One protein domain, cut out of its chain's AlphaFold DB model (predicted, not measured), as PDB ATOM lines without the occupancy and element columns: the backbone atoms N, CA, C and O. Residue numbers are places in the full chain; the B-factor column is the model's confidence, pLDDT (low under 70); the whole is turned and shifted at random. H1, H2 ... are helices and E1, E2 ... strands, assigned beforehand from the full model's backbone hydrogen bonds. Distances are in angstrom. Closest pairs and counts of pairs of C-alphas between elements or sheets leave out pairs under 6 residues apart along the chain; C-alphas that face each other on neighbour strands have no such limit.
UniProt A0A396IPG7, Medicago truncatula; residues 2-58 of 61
ATOM      1  N   ASN A   2       5.558 -14.648 -27.529       76.44
ATOM      2  CA  ASN A   2       4.318 -14.069 -26.973       76.44
ATOM      3  C   ASN A   2       3.962 -14.517 -25.530       76.44
ATOM      4  O   ASN A   2       3.448 -13.734 -24.741       76.44
ATOM      5  N   GLN A   3       4.264 -15.766 -25.153       83.69
ATOM      6  CA  GLN A   3       4.049 -16.252 -23.779       83.69
ATOM      7  C   GLN A   3       4.994 -15.604 -22.760       83.69
ATOM      8  O   GLN A   3       4.569 -15.299 -21.651       83.69
ATOM      9  N   ILE A   4       6.247 -15.345 -23.144       91.44
ATOM     10  CA  ILE A   4       7.240 -14.721 -22.260       91.44
ATOM     11  C   ILE A   4       6.831 -13.276 -21.972       91.44
ATOM     12  O   ILE A   4       6.819 -12.870 -20.817       91.44
ATOM     13  N   PHE A   5       6.399 -12.525 -22.991       90.75
ATOM     14  CA  PHE A   5       5.903 -11.158 -22.795       90.75
ATOM     15  C   PHE A   5       4.685 -11.103 -21.865       90.75
ATOM     16  O   PHE A   5       4.631 -10.251 -20.982       90.75
ATOM     17  N   LYS A   6       3.741 -12.044 -22.000       89.62
ATOM     18  CA  LYS A   6       2.587 -12.150 -21.089       89.62
ATOM     19  C   LYS A   6       3.007 -12.454 -19.651       89.62
ATOM     20  O   LYS A   6       2.468 -11.857 -18.725       89.62
ATOM     21  N   PHE A   7       3.976 -13.347 -19.467       93.50
ATOM     22  CA  PHE A   7       4.510 -13.685 -18.149       93.50
ATOM     23  C   PHE A   7       5.214 -12.490 -17.493       93.50
ATOM     24  O   PHE A   7       4.924 -12.161 -16.347       93.50
ATOM     25  N   VAL A   8       6.067 -11.784 -18.241       95.81
ATOM     26  CA  VAL A   8       6.744 -10.569 -17.764       95.81
ATOM     27  C   VAL A   8       5.725  -9.498 -17.371       95.81
ATOM     28  O   VAL A   8       5.858  -8.895 -16.312       95.81
ATOM     29  N   TYR A   9       4.673  -9.299 -18.167       95.25
ATOM     30  CA  TYR A   9       3.630  -8.322 -17.854       95.25
ATOM     31  C   TYR A   9       2.871  -8.666 -16.564       95.25
ATOM     32  O   TYR A   9       2.658  -7.798 -15.717       95.25
ATOM     33  N   ALA A  10       2.525  -9.943 -16.369       95.88
ATOM     34  CA  ALA A  10       1.895 -10.411 -15.137       95.88
ATOM     35  C   ALA A  10       2.804 -10.217 -13.910       95.88
ATOM     36  O   ALA A  10       2.333  -9.770 -12.865       95.88
ATOM     37  N   LEU A  11       4.107 -10.492 -14.046       96.75
ATOM     38  CA  LEU A  11       5.083 -10.252 -12.984       96.75
ATOM     39  C   LEU A  11       5.205  -8.767 -12.641       96.75
ATOM     40  O   LEU A  11       5.190  -8.424 -11.465       96.75
ATOM     41  N   ILE A  12       5.285  -7.887 -13.644       96.56
ATOM     42  CA  ILE A  12       5.353  -6.437 -13.421       96.56
ATOM     43  C   ILE A  12       4.139  -5.979 -12.609       96.56
ATOM     44  O   ILE A  12       4.319  -5.337 -11.581       96.56
ATOM     45  N   ILE A  13       2.921  -6.367 -13.008       96.25
ATOM     46  CA  ILE A  13       1.698  -6.015 -12.269       96.25
ATOM     47  C   ILE A  13       1.754  -6.539 -10.832       96.25
ATOM     48  O   ILE A  13       1.453  -5.799  -9.895       96.25
ATOM     49  N   PHE A  14       2.158  -7.797 -10.647       95.62
ATOM     50  CA  PHE A  14       2.259  -8.404  -9.324       95.62
ATOM     51  C   PHE A  14       3.242  -7.647  -8.423       95.62
ATOM     52  O   PHE A  14       2.886  -7.268  -7.307       95.62
ATOM     53  N   PHE A  15       4.447  -7.357  -8.920       94.19
ATOM     54  CA  PHE A  15       5.446  -6.596  -8.176       94.19
ATOM     55  C   PHE A  15       5.000  -5.157  -7.913       94.19
ATOM     56  O   PHE A  15       5.215  -4.664  -6.810       94.19
ATOM     57  N   SER A  16       4.335  -4.494  -8.864       92.25
ATOM     58  CA  SER A  16       3.785  -3.150  -8.656       92.25
ATOM     59  C   SER A  16       2.750  -3.128  -7.531       92.25
ATOM     60  O   SER A  16       2.844  -2.294  -6.633       92.25
ATOM     61  N   LEU A  17       1.796  -4.065  -7.533       91.25
ATOM     62  CA  LEU A  17       0.788  -4.173  -6.474       91.25
ATOM     63  C   LEU A  17       1.424  -4.506  -5.123       91.25
ATOM     64  O   LEU A  17       1.097  -3.879  -4.115       91.25
ATOM     65  N   PHE A  18       2.370  -5.447  -5.105       89.44
ATOM     66  CA  PHE A  18       3.102  -5.816  -3.898       89.44
ATOM     67  C   PHE A  18       3.862  -4.621  -3.312       89.44
ATOM     68  O   PHE A  18       3.800  -4.374  -2.108       89.44
ATOM     69  N   LEU A  19       4.532  -3.839  -4.157       85.06
ATOM     70  CA  LEU A  19       5.305  -2.673  -3.739       85.06
ATOM     71  C   LEU A  19       4.400  -1.569  -3.177       85.06
ATOM     72  O   LEU A  19       4.756  -0.961  -2.171       85.06
ATOM     73  N   VAL A  20       3.210  -1.355  -3.751       82.81
ATOM     74  CA  VAL A  20       2.208  -0.417  -3.210       82.81
ATOM     75  C   VAL A  20       1.721  -0.860  -1.831       82.81
ATOM     76  O   VAL A  20       1.708  -0.053  -0.906       82.81
ATOM     77  N   VAL A  21       1.357  -2.135  -1.666       81.50
ATOM     78  CA  VAL A  21       0.873  -2.659  -0.375       81.50
ATOM     79  C   VAL A  21       1.969  -2.600   0.688       81.50
ATOM     80  O   VAL A  21       1.714  -2.167   1.810       81.50
ATOM     81  N   THR A  22       3.195  -2.986   0.332       77.25
ATOM     82  CA  THR A  22       4.325  -3.027   1.270       77.25
ATOM     83  C   THR A  22       4.739  -1.622   1.704       77.25
ATOM     84  O   THR A  22       4.898  -1.387   2.899       77.25
ATOM     85  N   ASN A  23       4.826  -0.660   0.777       69.19
ATOM     86  CA  ASN A  23       5.121   0.731   1.136       69.19
ATOM     87  C   ASN A  23       3.976   1.373   1.932       69.19
ATOM     88  O   ASN A  23       4.233   2.064   2.910       69.19
ATOM     89  N   ALA A  24       2.713   1.106   1.586       63.44
ATOM     90  CA  ALA A  24       1.579   1.625   2.351       63.44
ATOM     91  C   ALA A  24       1.490   1.035   3.770       63.44
ATOM     92  O   ALA A  24       0.920   1.670   4.653       63.44
ATOM     93  N   GLY A  25       2.014  -0.177   3.985       63.62
ATOM     94  CA  GLY A  25       2.041  -0.841   5.288       63.62
ATOM     95  C   GLY A  25       3.174  -0.363   6.193       63.62
ATOM     96  O   GLY A  25       2.953  -0.197   7.384       63.62
ATOM     97  N   LEU A  26       4.358  -0.099   5.632       65.94
ATOM     98  CA  LEU A  26       5.560   0.255   6.400       65.94
ATOM     99  C   LEU A  26       5.455   1.625   7.082       65.94
ATOM    100  O   LEU A  26       6.017   1.825   8.152       65.94
ATOM    101  N   PHE A  27       4.708   2.545   6.471       74.00
ATOM    102  CA  PHE A  27       4.451   3.863   7.042       74.00
ATOM    103  C   PHE A  27       3.123   3.943   7.784       74.00
ATOM    104  O   PHE A  27       2.917   4.925   8.476       74.00
ATOM    105  N   ARG A  28       2.211   2.967   7.674       85.69
ATOM    106  CA  ARG A  28       0.926   3.043   8.383       85.69
ATOM    107  C   ARG A  28       1.069   2.649   9.844       85.69
ATOM    108  O   ARG A  28       1.633   1.610  10.159       85.69
ATOM    109  N   CYS A  29       0.431   3.415  10.716       89.25
ATOM    110  CA  CYS A  29       0.434   3.171  12.154       89.25
ATOM    111  C   CYS A  29      -0.927   3.490  12.780       89.25
ATOM    112  O   CYS A  29      -1.768   4.188  12.197       89.25
ATOM    113  N   LYS A  30      -1.150   2.975  13.988       91.88
ATOM    114  CA  LYS A  30      -2.278   3.336  14.853       91.88
ATOM    115  C   LYS A  30      -1.799   4.000  16.142       91.88
ATOM    116  O   LYS A  30      -2.509   4.846  16.680       91.88
ATOM    117  N   VAL A  31      -0.627   3.604  16.628       91.25
ATOM    118  CA  VAL A  31       0.028   4.116  17.833       91.25
ATOM    119  C   VAL A  31       1.530   4.266  17.596       91.25
ATOM    120  O   VAL A  31       2.086   3.632  16.704       91.25
ATOM    121  N   ASP A  32       2.203   5.078  18.411       89.88
ATOM    122  CA  ASP A  32       3.638   5.367  18.258       89.88
ATOM    123  C   ASP A  32       4.516   4.103  18.271       89.88
ATOM    124  O   ASP A  32       5.507   4.042  17.551       89.88
ATOM    125  N   ILE A  33       4.135   3.061  19.025       89.00
ATOM    126  CA  ILE A  33       4.902   1.803  19.105       89.00
ATOM    127  C   ILE A  33       4.847   0.972  17.814       89.00
ATOM    128  O   ILE A  33       5.685   0.093  17.622       89.00
ATOM    129  N   ASP A  34       3.884   1.248  16.928       87.06
ATOM    130  CA  ASP A  34       3.820   0.610  15.610       87.06
ATOM    131  C   ASP A  34       4.943   1.124  14.692       87.06
ATOM    132  O   ASP A  34       5.275   0.474  13.702       87.06
ATOM    133  N   CYS A  35       5.530   2.285  15.015       88.44
ATOM    134  CA  CYS A  35       6.569   2.921  14.224       88.44
ATOM    135  C   CYS A  35       7.963   2.507  14.710       88.44
ATOM    136  O   CYS A  35       8.385   2.887  15.805       88.44
ATOM    137  N   PRO A  36       8.734   1.757  13.907       86.62
ATOM    138  CA  PRO A  36      10.061   1.340  14.319       86.62
ATOM    139  C   PRO A  36      11.018   2.540  14.314       86.62
ATOM    140  O   PRO A  36      11.228   3.192  13.291       86.62
ATOM    141  N   GLN A  37      11.661   2.788  15.459       85.75
ATOM    142  CA  GLN A  37      12.587   3.912  15.659       85.75
ATOM    143  C   GLN A  37      13.742   3.954  14.642       85.75
ATOM    144  O   GLN A  37      14.289   5.018  14.375       85.75
ATOM    145  N   ILE A  38      14.101   2.799  14.070       84.75
ATOM    146  CA  ILE A  38      15.179   2.642  13.083       84.75
ATOM    147  C   ILE A  38      14.951   3.447  11.795       84.75
ATOM    148  O   ILE A  38      15.893   3.667  11.041       84.75
ATOM    149  N   LEU A  39      13.714   3.888  11.537       80.56
ATOM    150  CA  LEU A  39      13.379   4.740  10.394       80.56
ATOM    151  C   LEU A  39      13.889   6.182  10.549       80.56
ATOM    152  O   LEU A  39      13.960   6.901   9.555       80.56
ATOM    153  N   CYS A  40      14.232   6.614  11.765       87.81
ATOM    154  CA  CYS A  40      14.590   7.998  12.059       87.81
ATOM    155  C   CYS A  40      16.078   8.157  12.408       87.81
ATOM    156  O   CYS A  40      16.701   7.267  12.982       87.81
ATOM    157  N   PHE A  41      16.652   9.321  12.084       85.75
ATOM    158  CA  PHE A  41      18.038   9.643  12.444       85.75
ATOM    159  C   PHE A  41      18.185   9.965  13.938       85.75
ATOM    160  O   PHE A  41      17.205  10.232  14.639       85.75
ATOM    161  N   GLU A  42      19.429   9.998  14.423       78.44
ATOM    162  CA  GLU A  42      19.739  10.379  15.802       78.44
ATOM    163  C   GLU A  42      19.063  11.709  16.190       78.44
ATOM    164  O   GLU A  42      19.097  12.684  15.437       78.44
ATOM    165  N   LYS A  43      18.465  11.742  17.392       84.62
ATOM    166  CA  LYS A  43      17.650  12.843  17.964       84.62
ATOM    167  C   LYS A  43      16.228  13.002  17.406       84.62
ATOM    168  O   LYS A  43      15.550  13.965  17.772       84.62
ATOM    169  N   GLN A  44      15.753  12.063  16.593       89.50
ATOM    170  CA  GLN A  44      14.351  11.987  16.182       89.50
ATOM    171  C   GLN A  44      13.634  10.802  16.841       89.50
ATOM    172  O   GLN A  44      14.238   9.778  17.158       89.50
ATOM    173  N   ILE A  45      12.329  10.952  17.054       90.75
ATOM    174  CA  ILE A  45      11.427   9.893  17.508       90.75
ATOM    175  C   ILE A  45      10.436   9.620  16.387       90.75
ATOM    176  O   ILE A  45       9.849  10.556  15.846       90.75
ATOM    177  N   ALA A  46      10.235   8.341  16.077       90.50
ATOM    178  CA  ALA A  46       9.150   7.918  15.210       90.50
ATOM    179  C   ALA A  46       7.822   8.034  15.976       90.50
ATOM    180  O   ALA A  46       7.652   7.410  17.024       90.50
ATOM    181  N   LYS A  47       6.898   8.856  15.481       91.31
ATOM    182  CA  LYS A  47       5.551   9.024  16.036       91.31
ATOM    183  C   LYS A  47       4.499   8.674  15.007       91.31
ATOM    184  O   LYS A  47       4.716   8.837  13.812       91.31
ATOM    185  N   CYS A  48       3.341   8.253  15.493       91.62
ATOM    186  CA  CYS A  48       2.190   8.018  14.652       91.62
ATOM    187  C   CYS A  48       1.350   9.290  14.514       91.62
ATOM    188  O   CYS A  48       0.596   9.656  15.415       91.62
ATOM    189  N   ILE A  49       1.468   9.962  13.371       91.25
ATOM    190  CA  ILE A  49       0.760  11.205  13.050       91.25
ATOM    191  C   ILE A  49      -0.096  10.953  11.811       91.25
ATOM    192  O   ILE A  49       0.388  10.447  10.810       91.25
ATOM    193  N   ASP A  50      -1.400  11.229  11.888       90.19
ATOM    194  CA  ASP A  50      -2.348  10.998  10.783       90.19
ATOM    195  C   ASP A  50      -2.318   9.570  10.203       90.19
ATOM    196  O   ASP A  50      -2.562   9.333   9.019       90.19
ATOM    197  N   ARG A  51      -2.080   8.583  11.081       89.19
ATOM    198  CA  ARG A  51      -1.899   7.159  10.738       89.19
ATOM    199  C   ARG A  51      -0.661   6.885   9.886       89.19
ATOM    200  O   ARG A  51      -0.601   5.828   9.255       89.19
ATOM    201  N   MET A  52       0.295   7.808   9.872       89.00
ATOM    202  CA  MET A  52       1.598   7.664   9.245       89.00
ATOM    203  C   MET A  52       2.730   7.786  10.268       89.00
ATOM    204  O   MET A  52       2.649   8.562  11.219       89.00
ATOM    205  N   CYS A  53       3.782   6.994  10.094       89.00
ATOM    206  CA  CYS A  53       5.000   7.106  10.879       89.00
ATOM    207  C   CYS A  53       5.802   8.314  10.406       89.00
ATOM    208  O   CYS A  53       6.350   8.306   9.307       89.00
ATOM    209  N   GLU A  54       5.888   9.319  11.267       89.44
ATOM    210  CA  GLU A  54       6.608  10.564  11.035       89.44
ATOM    211  C   GLU A  54       7.781  10.676  12.011       89.44
ATOM    212  O   GLU A  54       7.667  10.338  13.193       89.44
ATOM    213  N   CYS A  55       8.918  11.174  11.531       90.56
ATOM    214  CA  CYS A  55      10.069  11.456  12.382       90.56
ATOM    215  C   CYS A  55       9.974  12.886  12.913       90.56
ATOM    216  O   CYS A  55      10.028  13.850  12.151       90.56
ATOM    217  N   VAL A  56       9.850  13.031  14.231       90.75
ATOM    218  CA  VAL A  56       9.834  14.343  14.893       90.75
ATOM    219  C   VAL A  56      11.075  14.518  15.752       90.75
ATOM    220  O   VAL A  56      11.542  13.571  16.381       90.75
ATOM    221  N   ASN A  57      11.612  15.734  15.825       88.62
ATOM    222  CA  ASN A  57      12.723  16.010  16.731       88.62
ATOM    223  C   ASN A  57      12.291  15.805  18.191       88.62
ATOM    224  O   ASN A  57      11.235  16.283  18.612       88.62
ATOM    225  N   CYS A  58      13.149  15.153  18.981       72.94
ATOM    226  CA  CYS A  58      13.082  15.185  20.439       72.94
ATOM    227  C   CYS A  58      13.256  16.633  20.920       72.94
ATOM    228  O   CYS A  58      14.378  17.069  21.183       72.94
TER     229      CYS A  58
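AT A GLANCE: This is residues 2 to 58 of the 61 residues of a protein of Medicago truncatula (UniProt A0A396IPG7). A long helix, H1, sticks out by its residues 2 to 23 from a small compact head, like a handle. The head holds an antiparallel hairpin of two strands, E1 and E2, and the looping residues 27 to 43. The printed part has 57 residues with one named helix and two named strands, in the order H1, E1, E2 along the chain, and its class is mixed, helices and strands. It is extended, with a radius of gyration of the C-alphas of 17.0 A and spans of 56 by 22 by 13 A.

HOW THE PARTS SIT: In H1, residues 2 to 26, every O i to N i+4 pair is within hydrogen-bond range. A long link of 17 residues leads to E1, residues 44 to 49. A tight link joins E1 to E2, residues 52 to 57, its antiparallel neighbour at 144 degrees; N 47 and O 54 are 2.8 A apart, within hydrogen-bond range. H1 and E2 are only just apart, their closest C-alphas 8.2 A from each other.

IN THESE COORDINATES: H1 runs 36.3 A from C-alpha 2 at (4.318, -14.069, -26.973). E1 spans 14.0 A. E2 spans 15.8 A, ending at C-alpha 57 at (12.723, 16.010, 16.731).

THE WHOLE: The C-alphas of Asn 2 and Cys 58, the two farthest apart, are 56.4 A apart. The printed part has no cut. The pLDDT is under 70 at residues 23 to 26.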